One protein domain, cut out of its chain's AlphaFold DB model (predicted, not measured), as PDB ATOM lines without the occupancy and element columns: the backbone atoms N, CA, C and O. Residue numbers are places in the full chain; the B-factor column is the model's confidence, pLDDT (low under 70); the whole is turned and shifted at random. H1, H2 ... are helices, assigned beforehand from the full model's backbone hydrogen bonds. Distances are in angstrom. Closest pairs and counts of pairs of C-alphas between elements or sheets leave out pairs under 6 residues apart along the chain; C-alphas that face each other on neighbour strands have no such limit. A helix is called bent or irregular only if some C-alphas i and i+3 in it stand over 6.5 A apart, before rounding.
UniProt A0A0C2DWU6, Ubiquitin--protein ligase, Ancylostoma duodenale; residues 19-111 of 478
ATOM      1  N   ILE A  19      79.540   3.427 -10.420       68.62
ATOM      2  CA  ILE A  19      80.091   2.568  -9.363       68.62
ATOM      3  C   ILE A  19      79.796   1.093  -9.657       68.62
ATOM      4  O   ILE A  19      80.675   0.247  -9.506       68.62
ATOM      5  N   HIS A  20      78.581   0.777 -10.109       71.81
ATOM      6  CA  HIS A  20      78.230  -0.586 -10.490       71.81
ATOM      7  C   HIS A  20      79.064  -1.082 -11.679       71.81
ATOM      8  O   HIS A  20      79.568  -2.203 -11.636       71.81
ATOM      9  N   LEU A  21      79.278  -0.234 -12.692       74.38
ATOM     10  CA  LEU A  21      80.116  -0.565 -13.844       74.38
ATOM     11  C   LEU A  21      81.571  -0.823 -13.433       74.38
ATOM     12  O   LEU A  21      82.134  -1.839 -13.825       74.38
ATOM     13  N   ILE A  22      82.149   0.053 -12.602       81.56
ATOM     14  CA  ILE A  22      83.517  -0.088 -12.080       81.56
ATOM     15  C   ILE A  22      83.653  -1.400 -11.307       81.56
ATOM     16  O   ILE A  22      84.550  -2.190 -11.590       81.56
ATOM     17  N   ASN A  23      82.735  -1.676 -10.377       78.56
ATOM     18  CA  ASN A  23      82.773  -2.902  -9.581       78.56
ATOM     19  C   ASN A  23      82.643  -4.157 -10.453       78.56
ATOM     20  O   ASN A  23      83.351  -5.137 -10.231       78.56
ATOM     21  N   MET A  24      81.778  -4.123 -11.468       86.38
ATOM     22  CA  MET A  24      81.624  -5.225 -12.416       86.38
ATOM     23  C   MET A  24      82.892  -5.424 -13.262       86.38
ATOM     24  O   MET A  24      83.331  -6.558 -13.442       86.38
ATOM     25  N   SER A  25      83.517  -4.346 -13.743       86.12
ATOM     26  CA  SER A  25      84.775  -4.416 -14.494       86.12
ATOM     27  C   SER A  25      85.924  -4.964 -13.648       86.12
ATOM     28  O   SER A  25      86.669  -5.813 -14.130       86.12
ATOM     29  N   VAL A  26      86.044  -4.540 -12.385       84.62
ATOM     30  CA  VAL A  26      87.039  -5.086 -11.448       84.62
ATOM     31  C   VAL A  26      86.810  -6.578 -11.226       84.62
ATOM     32  O   VAL A  26      87.745  -7.352 -11.392       84.62
ATOM     33  N   ALA A  27      85.573  -7.002 -10.950       86.25
ATOM     34  CA  ALA A  27      85.261  -8.414 -10.730       86.25
ATOM     35  C   ALA A  27      85.606  -9.291 -11.950       86.25
ATOM     36  O   ALA A  27      86.148 -10.390 -11.804       86.25
ATOM     37  N   LEU A  28      85.338  -8.802 -13.167       88.38
ATOM     38  CA  LEU A  28      85.699  -9.499 -14.405       88.38
ATOM     39  C   LEU A  28      87.221  -9.597 -14.589       88.38
ATOM     40  O   LEU A  28      87.720 -10.656 -14.970       88.38
ATOM     41  N   LEU A  29      87.963  -8.526 -14.291       90.50
ATOM     42  CA  LEU A  29      89.427  -8.507 -14.376       90.50
ATOM     43  C   LEU A  29      90.085  -9.410 -13.332       90.50
ATOM     44  O   LEU A  29      90.993 -10.159 -13.672       90.50
ATOM     45  N   GLU A  30      89.604  -9.387 -12.092       85.44
ATOM     46  CA  GLU A  30      90.074 -10.263 -11.015       85.44
ATOM     47  C   GLU A  30      89.825 -11.736 -11.349       85.44
ATOM     48  O   GLU A  30      90.696 -12.586 -11.145       85.44
ATOM     49  N   THR A  31      88.662 -12.038 -11.931       88.44
ATOM     50  CA  THR A  31      88.341 -13.387 -12.409       88.44
ATOM     51  C   THR A  31      89.294 -13.800 -13.529       88.44
ATOM     52  O   THR A  31      89.885 -14.877 -13.467       88.44
ATOM     53  N   ALA A  32      89.511 -12.939 -14.527       88.94
ATOM     54  CA  ALA A  32      90.432 -13.217 -15.627       88.94
ATOM     55  C   ALA A  32      91.891 -13.369 -15.154       88.94
ATOM     56  O   ALA A  32      92.593 -14.258 -15.628       88.94
ATOM     57  N   ALA A  33      92.341 -12.574 -14.182       86.88
ATOM     58  CA  ALA A  33      93.673 -12.685 -13.585       86.88
ATOM     59  C   ALA A  33      93.828 -13.971 -12.753       86.88
ATOM     60  O   ALA A  33      94.876 -14.621 -12.784       86.88
ATOM     61  N   SER A  34      92.764 -14.392 -12.065       84.62
ATOM     62  CA  SER A  34      92.729 -15.672 -11.350       84.62
ATOM     63  C   SER A  34      92.813 -16.853 -12.321       84.62
ATOM     64  O   SER A  34      93.571 -17.791 -12.085       84.62
ATOM     65  N   LEU A  35      92.103 -16.783 -13.454       86.12
ATOM     66  CA  LEU A  35      92.221 -17.762 -14.538       86.12
ATOM     67  C   LEU A  35      93.631 -17.761 -15.148       86.12
ATOM     68  O   LEU A  35      94.184 -18.826 -15.398       86.12
ATOM     69  N   ALA A  36      94.247 -16.591 -15.329       88.00
ATOM     70  CA  ALA A  36      95.605 -16.472 -15.862       88.00
ATOM     71  C   ALA A  36      96.670 -17.093 -14.942       88.00
ATOM     72  O   ALA A  36      97.710 -17.536 -15.419       88.00
ATOM     73  N   SER A  37      96.391 -17.170 -13.638       83.81
ATOM     74  CA  SER A  37      97.289 -17.765 -12.639       83.81
ATOM     75  C   SER A  37      97.321 -19.301 -12.695       83.81
ATOM     76  O   SER A  37      98.158 -19.927 -12.050       83.81
ATOM     77  N   ILE A  38      96.414 -19.926 -13.453       88.81
ATOM     78  CA  ILE A  38      96.338 -21.376 -13.633       88.81
ATOM     79  C   ILE A  38      96.646 -21.686 -15.108       88.81
ATOM     80  O   ILE A  38      95.809 -21.409 -15.971       88.81
ATOM     81  N   PRO A  39      97.791 -22.322 -15.433       86.69
ATOM     82  CA  PRO A  39      98.220 -22.554 -16.817       86.69
ATOM     83  C   PRO A  39      97.177 -23.240 -17.713       86.69
ATOM     84  O   PRO A  39      97.075 -22.928 -18.895       86.69
ATOM     85  N   ALA A  40      96.354 -24.131 -17.149       88.94
ATOM     86  CA  ALA A  40      95.287 -24.825 -17.873       88.94
ATOM     87  C   ALA A  40      94.162 -23.895 -18.371       88.94
ATOM     88  O   ALA A  40      93.460 -24.248 -19.319       88.94
ATOM     89  N   PHE A  41      93.987 -22.717 -17.760       90.31
ATOM     90  CA  PHE A  41      92.945 -21.757 -18.130       90.31
ATOM     91  C   PHE A  41      93.441 -20.617 -19.035       90.31
ATOM     92  O   PHE A  41      92.632 -19.989 -19.717       90.31
ATOM     93  N   VAL A  42      94.758 -20.401 -19.133       87.88
ATOM     94  CA  VAL A  42      95.368 -19.392 -20.019       87.88
ATOM     95  C   VAL A  42      94.937 -19.520 -21.494       87.88
ATOM     96  O   VAL A  42      94.648 -18.486 -22.103       87.88
ATOM     97  N   PRO A  43      94.790 -20.728 -22.088       90.56
ATOM     98  CA  PRO A  43      94.313 -20.865 -23.464       90.56
ATOM     99  C   PRO A  43      92.966 -20.187 -23.722       90.56
ATOM    100  O   PRO A  43      92.778 -19.642 -24.803       90.56
ATOM    101  N   TYR A  44      92.055 -20.166 -22.744       89.31
ATOM    102  CA  TYR A  44      90.720 -19.569 -22.885       89.31
ATOM    103  C   TYR A  44      90.731 -18.037 -22.810       89.31
ATOM    104  O   TYR A  44      89.788 -17.387 -23.254       89.31
ATOM    105  N   LEU A  45      91.795 -17.449 -22.258       89.81
ATOM    106  CA  LEU A  45      92.002 -15.998 -22.244       89.81
ATOM    107  C   LEU A  45      92.659 -15.511 -23.539       89.81
ATOM    108  O   LEU A  45      92.471 -14.364 -23.946       89.81
ATOM    109  N   VAL A  46      93.436 -16.386 -24.180       88.12
ATOM    110  CA  VAL A  46      94.174 -16.086 -25.407       88.12
ATOM    111  C   VAL A  46      93.339 -16.430 -26.637       88.12
ATOM    112  O   VAL A  46      93.084 -15.539 -27.445       88.12
ATOM    113  N   LYS A  47      92.880 -17.678 -26.775       85.81
ATOM    114  CA  LYS A  47      92.134 -18.161 -27.943       85.81
ATOM    115  C   LYS A  47      90.653 -17.752 -27.850       85.81
ATOM    116  O   LYS A  47      90.006 -18.057 -26.848       85.81
ATOM    117  N   PRO A  48      90.094 -17.085 -28.875       81.69
ATOM    118  CA  PRO A  48      88.674 -16.762 -28.910       81.69
ATOM    119  C   PRO A  48      87.802 -18.016 -28.822       81.69
ATOM    120  O   PRO A  48      88.080 -19.023 -29.472       81.69
ATOM    121  N   TYR A  49      86.717 -17.936 -28.052       73.81
ATOM    122  CA  TYR A  49      85.800 -19.061 -27.838       73.81
ATOM    123  C   TYR A  49      84.996 -19.442 -29.098       73.81
ATOM    124  O   TYR A  49      84.587 -20.590 -29.247       73.81
ATOM    125  N   THR A  50      84.770 -18.498 -30.019       80.38
ATOM    126  CA  THR A  50      84.028 -18.715 -31.274       80.38
ATOM    127  C   THR A  50      84.657 -17.962 -32.444       80.38
ATOM    128  O   THR A  50      85.394 -16.990 -32.263       80.38
ATOM    129  N   GLN A  51      84.355 -18.410 -33.666       69.81
ATOM    130  CA  GLN A  51      84.824 -17.780 -34.897       69.81
ATOM    131  C   GLN A  51      84.221 -16.366 -35.021       69.81
ATOM    132  O   GLN A  51      83.013 -16.215 -35.177       69.81
ATOM    133  N   GLY A  52      85.066 -15.334 -34.912       70.81
ATOM    134  CA  GLY A  52      84.664 -13.919 -34.918       70.81
ATOM    135  C   GLY A  52      84.697 -13.221 -33.551       70.81
ATOM    136  O   GLY A  52      84.555 -12.000 -33.499       70.81
ATOM    137  N   ALA A  53      84.921 -13.948 -32.450       80.25
ATOM    138  CA  ALA A  53      85.164 -13.340 -31.143       80.25
ATOM    139  C   ALA A  53      86.592 -12.771 -31.046       80.25
ATOM    140  O   ALA A  53      87.520 -13.273 -31.678       80.25
ATOM    141  N   LYS A  54      86.761 -11.730 -30.226       84.50
ATOM    142  CA  LYS A  54      88.068 -11.128 -29.936       84.50
ATOM    143  C   LYS A  54      88.772 -11.870 -28.808       84.50
ATOM    144  O   LYS A  54      88.130 -12.304 -27.850       84.50
ATOM    145  N   SER A  55      90.094 -11.957 -28.889       87.44
ATOM    146  CA  SER A  55      90.930 -12.425 -27.789       87.44
ATOM    147  C   SER A  55      90.794 -11.499 -26.580       87.44
ATOM    148  O   SER A  55      91.004 -10.287 -26.688       87.44
ATOM    149  N   ILE A  56      90.490 -12.068 -25.411       88.44
ATOM    150  CA  ILE A  56      90.383 -11.297 -24.168       88.44
ATOM    151  C   ILE A  56      91.734 -10.645 -23.870       88.44
ATOM    152  O   ILE A  56      91.828  -9.421 -23.795       88.44
ATOM    153  N   ALA A  57      92.798 -11.445 -23.798       87.38
ATOM    154  CA  ALA A  57      94.134 -10.957 -23.482       87.38
ATOM    155  C   ALA A  57      94.715 -10.049 -24.578       87.38
ATOM    156  O   ALA A  57      95.335  -9.036 -24.269       87.38
ATOM    157  N   LYS A  58      94.530 -10.394 -25.860       84.12
ATOM    158  CA  LYS A  58      95.301  -9.780 -26.958       84.12
ATOM    159  C   LYS A  58      94.575  -8.649 -27.679       84.12
ATOM    160  O   LYS A  58      95.241  -7.867 -28.347       84.12
ATOM    161  N   GLU A  59      93.253  -8.559 -27.573       84.62
ATOM    162  CA  GLU A  59      92.459  -7.598 -28.353       84.62
ATOM    163  C   GLU A  59      91.489  -6.768 -27.508       84.62
ATOM    164  O   GLU A  59      91.177  -5.645 -27.898       84.62
ATOM    165  N   LEU A  60      91.006  -7.280 -26.369       88.31
ATOM    166  CA  LEU A  60      90.084  -6.542 -25.496       88.31
ATOM    167  C   LEU A  60      90.809  -5.785 -24.381       88.31
ATOM    168  O   LEU A  60      90.548  -4.601 -24.175       88.31
ATOM    169  N   LEU A  61      91.728  -6.445 -23.671       89.38
ATOM    170  CA  LEU A  61      92.371  -5.859 -22.494       89.38
ATOM    171  C   LEU A  61      93.404  -4.777 -22.825       89.38
ATOM    172  O   LEU A  61      93.570  -3.851 -22.036       89.38
ATOM    173  N   ILE A  62      94.063  -4.852 -23.986       85.75
ATOM    174  CA  ILE A  62      95.072  -3.859 -24.388       85.75
ATOM    175  C   ILE A  62      94.427  -2.483 -24.636       85.75
ATOM    176  O   ILE A  62      94.801  -1.542 -23.934       85.75
ATOM    177  N   PRO A  63      93.409  -2.338 -25.515       84.00
ATOM    178  CA  PRO A  63      92.740  -1.049 -25.696       84.00
ATOM    179  C   PRO A  63      92.055  -0.564 -24.418       84.00
ATOM    180  O   PRO A  63      92.035   0.629 -24.139       84.00
ATOM    181  N   PHE A  64      91.505  -1.483 -23.617       87.50
ATOM    182  CA  PHE A  64      90.881  -1.129 -22.347       87.50
ATOM    183  C   PHE A  64      91.893  -0.522 -21.362       87.50
ATOM    184  O   PHE A  64      91.624   0.535 -20.793       87.50
ATOM    185  N   LYS A  65      93.080  -1.129 -21.215       87.31
ATOM    186  CA  LYS A  65      94.177  -0.571 -20.412       87.31
ATOM    187  C   LYS A  65      94.591   0.808 -20.928       87.31
ATOM    188  O   LYS A  65      94.674   1.739 -20.136       87.31
ATOM    189  N   GLU A  66      94.811   0.954 -22.233       85.19
ATOM    190  CA  GLU A  66      95.223   2.229 -22.839       85.19
ATOM    191  C   GLU A  66      94.204   3.347 -22.579       85.19
ATOM    192  O   GLU A  66      94.582   4.439 -22.152       85.19
ATOM    193  N   ILE A  67      92.908   3.060 -22.750       82.88
ATOM    194  CA  ILE A  67      91.825   4.009 -22.465       82.88
ATOM    195  C   ILE A  67      91.848   4.421 -20.989       82.88
ATOM    196  O   ILE A  67      91.856   5.616 -20.695       82.88
ATOM    197  N   MET A  68      91.918   3.460 -20.066       84.44
ATOM    198  CA  MET A  68      91.894   3.743 -18.627       84.44
ATOM    199  C   MET A  68      93.143   4.499 -18.154       84.44
ATOM    200  O   MET A  68      93.023   5.468 -17.406       84.44
ATOM    201  N   CYS A  69      94.334   4.136 -18.632       80.44
ATOM    202  CA  CYS A  69      95.575   4.844 -18.308       80.44
ATOM    203  C   CYS A  69      95.607   6.262 -18.906       80.44
ATOM    204  O   CYS A  69      96.187   7.167 -18.310       80.44
ATOM    205  N   SER A  70      94.945   6.491 -20.048       79.12
ATOM    206  CA  SER A  70      94.817   7.824 -20.659       79.12
ATOM    207  C   SER A  70      93.817   8.744 -19.945       79.12
ATOM    208  O   SER A  70      93.750   9.935 -20.255       79.12
ATOM    209  N   TYR A  71      93.050   8.233 -18.974       71.81
ATOM    210  CA  TYR A  71      92.024   9.001 -18.262       71.81
ATOM    211  C   TYR A  71      92.606  10.240 -17.563       71.81
ATOM    212  O   TYR A  71      92.040  11.329 -17.638       71.81
ATOM    213  N   THR A  72      93.776  10.098 -16.937       64.25
ATOM    214  CA  THR A  72      94.440  11.166 -16.169       64.25
ATOM    215  C   THR A  72      95.017  12.280 -17.046       64.25
ATOM    216  O   THR A  72      95.206  13.399 -16.563       64.25
ATOM    217  N   THR A  73      95.287  11.997 -18.323       67.12
ATOM    218  CA  THR A  73      95.974  12.908 -19.252       67.12
ATOM    219  C   THR A  73      95.054  13.481 -20.325       67.12
ATOM    220  O   THR A  73      95.160  14.659 -20.644       67.12
ATOM    221  N   THR A  74      94.147  12.670 -20.872       61.62
ATOM    222  CA  THR A  74      93.351  13.001 -22.067       61.62
ATOM    223  C   THR A  74      91.950  13.507 -21.716       61.62
ATOM    224  O   THR A  74      91.378  14.301 -22.456       61.62
ATOM    225  N   TRP A  75      91.401  13.097 -20.567       55.94
ATOM    226  CA  TRP A  75      90.006  13.371 -20.184       55.94
ATOM    227  C   TRP A  75      89.859  14.316 -18.980       55.94
ATOM    228  O   TRP A  75      88.742  14.602 -18.543       55.94
ATOM    229  N   LYS A  76      90.982  14.852 -18.481       51.50
ATOM    230  CA  LYS A  76      91.072  15.721 -17.295       51.50
ATOM    231  C   LYS A  76      90.169  16.960 -17.375       51.50
ATOM    232  O   LYS A  76      89.526  17.305 -16.387       51.50
ATOM    233  N   ASP A  77      90.070  17.576 -18.552       52.91
ATOM    234  CA  ASP A  77      89.308  18.819 -18.746       52.91
ATOM    235  C   ASP A  77      87.808  18.587 -19.002       52.91
ATOM    236  O   ASP A  77      87.011  19.515 -18.883       52.91
ATOM    237  N   GLN A  78      87.399  17.355 -19.337       54.34
ATOM    238  CA  GLN A  78      86.006  17.024 -19.669       54.34
ATOM    239  C   GLN A  78      85.237  16.365 -18.514       54.34
ATOM    240  O   GLN A  78      84.021  16.527 -18.435       54.34
ATOM    241  N   MET A  79      85.915  15.631 -17.623       56.88
ATOM    242  CA  MET A  79      85.272  14.870 -16.535       56.88
ATOM    243  C   MET A  79      85.761  15.229 -15.121       56.88
ATOM    244  O   MET A  79      85.288  14.647 -14.146       56.88
ATOM    245  N   GLY A  80      86.660  16.211 -14.992       60.88
ATOM    246  CA  GLY A  80      87.258  16.608 -13.717       60.88
ATOM    247  C   GLY A  80      88.386  15.676 -13.255       60.88
ATOM    248  O   GLY A  80      88.687  14.659 -13.881       60.88
ATOM    249  N   SER A  81      89.043  16.039 -12.150       59.28
ATOM    250  CA  SER A  81      90.113  15.222 -11.560       59.28
ATOM    251  C   SER A  81      89.562  13.874 -11.064       59.28
ATOM    252  O   SER A  81      88.529  13.871 -10.389       59.28
ATOM    253  N   PRO A  82      90.228  12.736 -11.351       66.81
ATOM    254  CA  PRO A  82      89.787  11.431 -10.867       66.81
ATOM    255  C   PRO A  82      89.753  11.403  -9.336       66.81
ATOM    256  O   PRO A  82      90.712  11.812  -8.680       66.81
ATOM    257  N   ASP A  83      88.654  10.902  -8.772       71.75
ATOM    258  CA  ASP A  83      88.577  10.615  -7.342       71.75
ATOM    259  C   ASP A  83      89.410   9.367  -6.993       71.75
ATOM    260  O   ASP A  83      89.857   8.618  -7.866       71.75
ATOM    261  N   PHE A  84      89.618   9.116  -5.698       72.94
ATOM    262  CA  PHE A  84      90.420   7.980  -5.232       72.94
ATOM    263  C   PHE A  84      89.939   6.627  -5.788       72.94
ATOM    264  O   PHE A  84      90.755   5.749  -6.055       72.94
ATOM    265  N   ARG A  85      88.629   6.456  -6.009       69.06
ATOM    266  CA  ARG A  85      88.056   5.204  -6.531       69.06
ATOM    267  C   ARG A  85      88.418   4.997  -7.994       69.06
ATOM    268  O   ARG A  85      88.718   3.875  -8.385       69.06
ATOM    269  N   MET A  86      88.410   6.065  -8.790       77.50
ATOM    270  CA  MET A  86      88.846   6.012 -10.182       77.50
ATOM    271  C   MET A  86      90.356   5.757 -10.284       77.50
ATOM    272  O   MET A  86      90.780   4.964 -11.119       77.50
ATOM    273  N   VAL A  87      91.164   6.363  -9.408       79.00
ATOM    274  CA  VAL A  87      92.616   6.108  -9.358       79.00
ATOM    275  C   VAL A  87      92.917   4.656  -8.961       79.00
ATOM    276  O   VAL A  87      93.685   3.986  -9.646       79.00
ATOM    277  N   ASP A  88      92.273   4.140  -7.909       79.94
ATOM    278  CA  ASP A  88      92.387   2.732  -7.493       79.94
ATOM    279  C   ASP A  88      91.940   1.775  -8.608       79.94
ATOM    280  O   ASP A  88      92.609   0.780  -8.891       79.94
ATOM    281  N   PHE A  89      90.848   2.107  -9.302       83.38
ATOM    282  CA  PHE A  89      90.374   1.333 -10.443       83.38
ATOM    283  C   PHE A  89      91.405   1.287 -11.575       83.38
ATOM    284  O   PHE A  89      91.735   0.196 -12.032       83.38
ATOM    285  N   ILE A  90      91.961   2.428 -11.994       84.75
ATOM    286  CA  ILE A  90      92.980   2.491 -13.055       84.75
ATOM    287  C   ILE A  90      94.211   1.649 -12.684       84.75
ATOM    288  O   ILE A  90      94.673   0.854 -13.502       84.75
ATOM    289  N   ASN A  91      94.686   1.743 -11.438       85.00
ATOM    290  CA  ASN A  91      95.823   0.952 -10.955       85.00
ATOM    291  C   ASN A  91      95.535  -0.560 -10.974       85.00
ATOM    292  O   ASN A  91      96.396  -1.362 -11.352       85.00
ATOM    293  N   LYS A  92      94.315  -0.970 -10.603       83.88
ATOM    294  CA  LYS A  92      93.867  -2.368 -10.698       83.88
ATOM    295  C   LYS A  92      93.795  -2.847 -12.142       83.88
ATOM    296  O   LYS A  92      94.254  -3.949 -12.429       83.88
ATOM    297  N   VAL A  93      93.264  -2.027 -13.053       88.00
ATOM    298  CA  VAL A  93      93.239  -2.336 -14.491       88.00
ATOM    299  C   VAL A  93      94.655  -2.571 -15.002       88.00
ATOM    300  O   VAL A  93      94.910  -3.600 -15.620       88.00
ATOM    301  N   GLU A  94      95.588  -1.671 -14.700       87.44
ATOM    302  CA  GLU A  94      96.981  -1.819 -15.115       87.44
ATOM    303  C   GLU A  94      97.616  -3.102 -14.565       87.44
ATOM    304  O   GLU A  94      98.197  -3.877 -15.326       87.44
ATOM    305  N   THR A  95      97.438  -3.366 -13.270       87.38
ATOM    306  CA  THR A  95      98.029  -4.527 -12.594       87.38
ATOM    307  C   THR A  95      97.477  -5.847 -13.137       87.38
ATOM    308  O   THR A  95      98.243  -6.731 -13.525       87.38
ATOM    309  N   TYR A  96      96.150  -6.000 -13.200       87.44
ATOM    310  CA  TYR A  96      95.532  -7.252 -13.639       87.44
ATOM    311  C   TYR A  96      95.753  -7.518 -15.126       87.44
ATOM    312  O   TYR A  96      95.996  -8.663 -15.508       87.44
ATOM    313  N   VAL A  97      95.723  -6.479 -15.968       89.62
ATOM    314  CA  VAL A  97      95.995  -6.641 -17.401       89.62
ATOM    315  C   VAL A  97      97.437  -7.081 -17.642       89.62
ATOM    316  O   VAL A  97      97.644  -7.976 -18.459       89.62
ATOM    317  N   GLU A  98      98.429  -6.543 -16.924       88.50
ATOM    318  CA  GLU A  98      99.819  -7.005 -17.065       88.50
ATOM    319  C   GLU A  98      99.998  -8.471 -16.659       88.50
ATOM    320  O   GLU A  98     100.641  -9.224 -17.388       88.50
ATOM    321  N   ILE A  99      99.367  -8.913 -15.564       86.44
ATOM    322  CA  ILE A  99      99.395 -10.323 -15.136       86.44
ATOM    323  C   ILE A  99      98.829 -11.234 -16.237       86.44
ATOM    324  O   ILE A  99      99.446 -12.233 -16.614       86.44
ATOM    325  N   ILE A 100      97.674 -10.867 -16.798       88.44
ATOM    326  CA  ILE A 100      97.015 -11.641 -17.857       88.44
ATOM    327  C   ILE A 100      97.865 -11.654 -19.135       88.44
ATOM    328  O   ILE A 100      98.012 -12.698 -19.773       88.44
ATOM    329  N   LEU A 101      98.458 -10.515 -19.509       88.69
ATOM    330  CA  LEU A 101      99.329 -10.406 -20.679       88.69
ATOM    331  C   LEU A 101     100.623 -11.202 -20.513       88.69
ATOM    332  O   LEU A 101     101.093 -11.794 -21.485       88.69
ATOM    333  N   GLN A 102     101.204 -11.235 -19.315       87.62
ATOM    334  CA  GLN A 102     102.396 -12.028 -19.037       87.62
ATOM    335  C   GLN A 102     102.106 -13.525 -19.189       87.62
ATOM    336  O   GLN A 102     102.795 -14.191 -19.965       87.62
ATOM    337  N   ALA A 103     101.046 -14.025 -18.550       83.94
ATOM    338  CA  ALA A 103     100.628 -15.420 -18.676       83.94
ATOM    339  C   ALA A 103     100.314 -15.790 -20.138       83.94
ATOM    340  O   ALA A 103     100.741 -16.834 -20.634       83.94
ATOM    341  N   ALA A 104      99.634 -14.899 -20.870       86.69
ATOM    342  CA  ALA A 104      99.362 -15.075 -22.293       86.69
ATOM    343  C   ALA A 104     100.649 -15.186 -23.129       86.69
ATOM    344  O   ALA A 104     100.756 -16.083 -23.963       86.69
ATOM    345  N   ARG A 105     101.645 -14.318 -22.893       86.88
ATOM    346  CA  ARG A 105     102.945 -14.362 -23.593       86.88
ATOM    347  C   ARG A 105     103.698 -15.661 -23.308       86.88
ATOM    348  O   ARG A 105     104.320 -16.209 -24.213       86.88
ATOM    349  N   GLU A 106     103.669 -16.141 -22.068       85.06
ATOM    350  CA  GLU A 106     104.311 -17.400 -21.675       85.06
ATOM    351  C   GLU A 106     103.648 -18.606 -22.340       85.06
ATOM    352  O   GLU A 106     104.343 -19.444 -22.911       85.06
ATOM    353  N   TYR A 107     102.315 -18.644 -22.373       85.69
ATOM    354  CA  TYR A 107     101.571 -19.658 -23.112       85.69
ATOM    355  C   TYR A 107     101.867 -19.608 -24.618       85.69
ATOM    356  O   TYR A 107     102.170 -20.637 -25.217       85.69
ATOM    357  N   GLU A 108     101.875 -18.430 -25.244       83.88
ATOM    358  CA  GLU A 108     102.162 -18.299 -26.680       83.88
ATOM    359  C   GLU A 108     103.576 -18.769 -27.053       83.88
ATOM    360  O   GLU A 108     103.768 -19.303 -28.146       83.88
ATOM    361  N   ARG A 109     104.562 -18.640 -26.155       83.50
ATOM    362  CA  ARG A 109     105.917 -19.187 -26.371       83.50
ATOM    363  C   ARG A 109     105.929 -20.708 -26.517       83.50
ATOM    364  O   ARG A 109     106.837 -21.230 -27.154       83.50
ATOM    365  N   THR A 110     104.933 -21.400 -25.966       83.88
ATOM    366  CA  THR A 110     104.779 -22.857 -26.104       83.88
ATOM    367  C   THR A 110     104.096 -23.277 -27.408       83.88
ATOM    368  O   THR A 110     104.109 -24.460 -27.739       83.88
ATOM    369  N   LEU A 111     103.529 -22.328 -28.163       81.44
ATOM    370  CA  LEU A 111     102.824 -22.592 -29.416       81.44
ATOM    371  C   LEU A 111     103.718 -22.351 -30.648       81.44
ATOM    372  O   LEU A 111     104.553 -21.432 -30.624       81.44
TER     373      LEU A 111
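What this domain is: This is residues 19 to 111 of the 478 residues of the protein "Ubiquitin--protein ligase" of Ancylostoma duodenale (UniProt A0A0C2DWU6). One long helix, H6, is the spine of an elongated body; H1 and H3 pack along different sides of it without touching each other. Short H2 sits at one end, packing on H1, H3 and H6, while the small helices H4 and H5 make the other end. The 93 printed residues hold six named helices, H1 to H6 in order, and no named strand: all helix. The whole is only just compact, close to loose, with a radius of gyration of the C-alphas of 14.4 A and spans of 45 by 23 by 22 A.

How they stand to each other: Start with H1, residues 19 to 36, which touches H6, residues 84 to 109, the same way at a shallow tilt of 25 degrees; their closest C-alphas, Ala 36 and Ile 100, are 5.4 A apart. At H2, residues 42 to 46, the closest C-alphas to H6 are Val 46 and Ala 104, 6.1 A apart; H6 touches H2 with residues 100 to 107 alone. Next, H3, residues 56 to 69, touches H6 opposite ways at a shallow tilt of 30 degrees, closest at C-alphas Met 68 and Ile 90, 5.8 A. H1 and H3 are apart. H4, residues 71 to 74, is near H6; H5, residues 76 to 79, is apart from it. In H1, H2 and H6 every O i to N i+4 pair is within hydrogen-bond range, in H3 7 of 10; H4 and H5 are too short for such a pair.

Where its parts are: Find C-alpha 19 at (80.091, 2.568, -9.363); from there H1 runs 25.4 A. H3 spans 17.9 A and is irregular, but only just: C-alphas 58 and 61 are 6.6 A apart. H6 runs 37.7 A to C-alpha 109 at (105.917, -19.187, -26.371).

The domain as a whole: Look to Asp 77 and Thr 110 for the C-alphas farthest apart, 45.1 A. The printed part has no cut and no long link. Confidence is under 70 at residues 19, 51, 72 to 82 and 85.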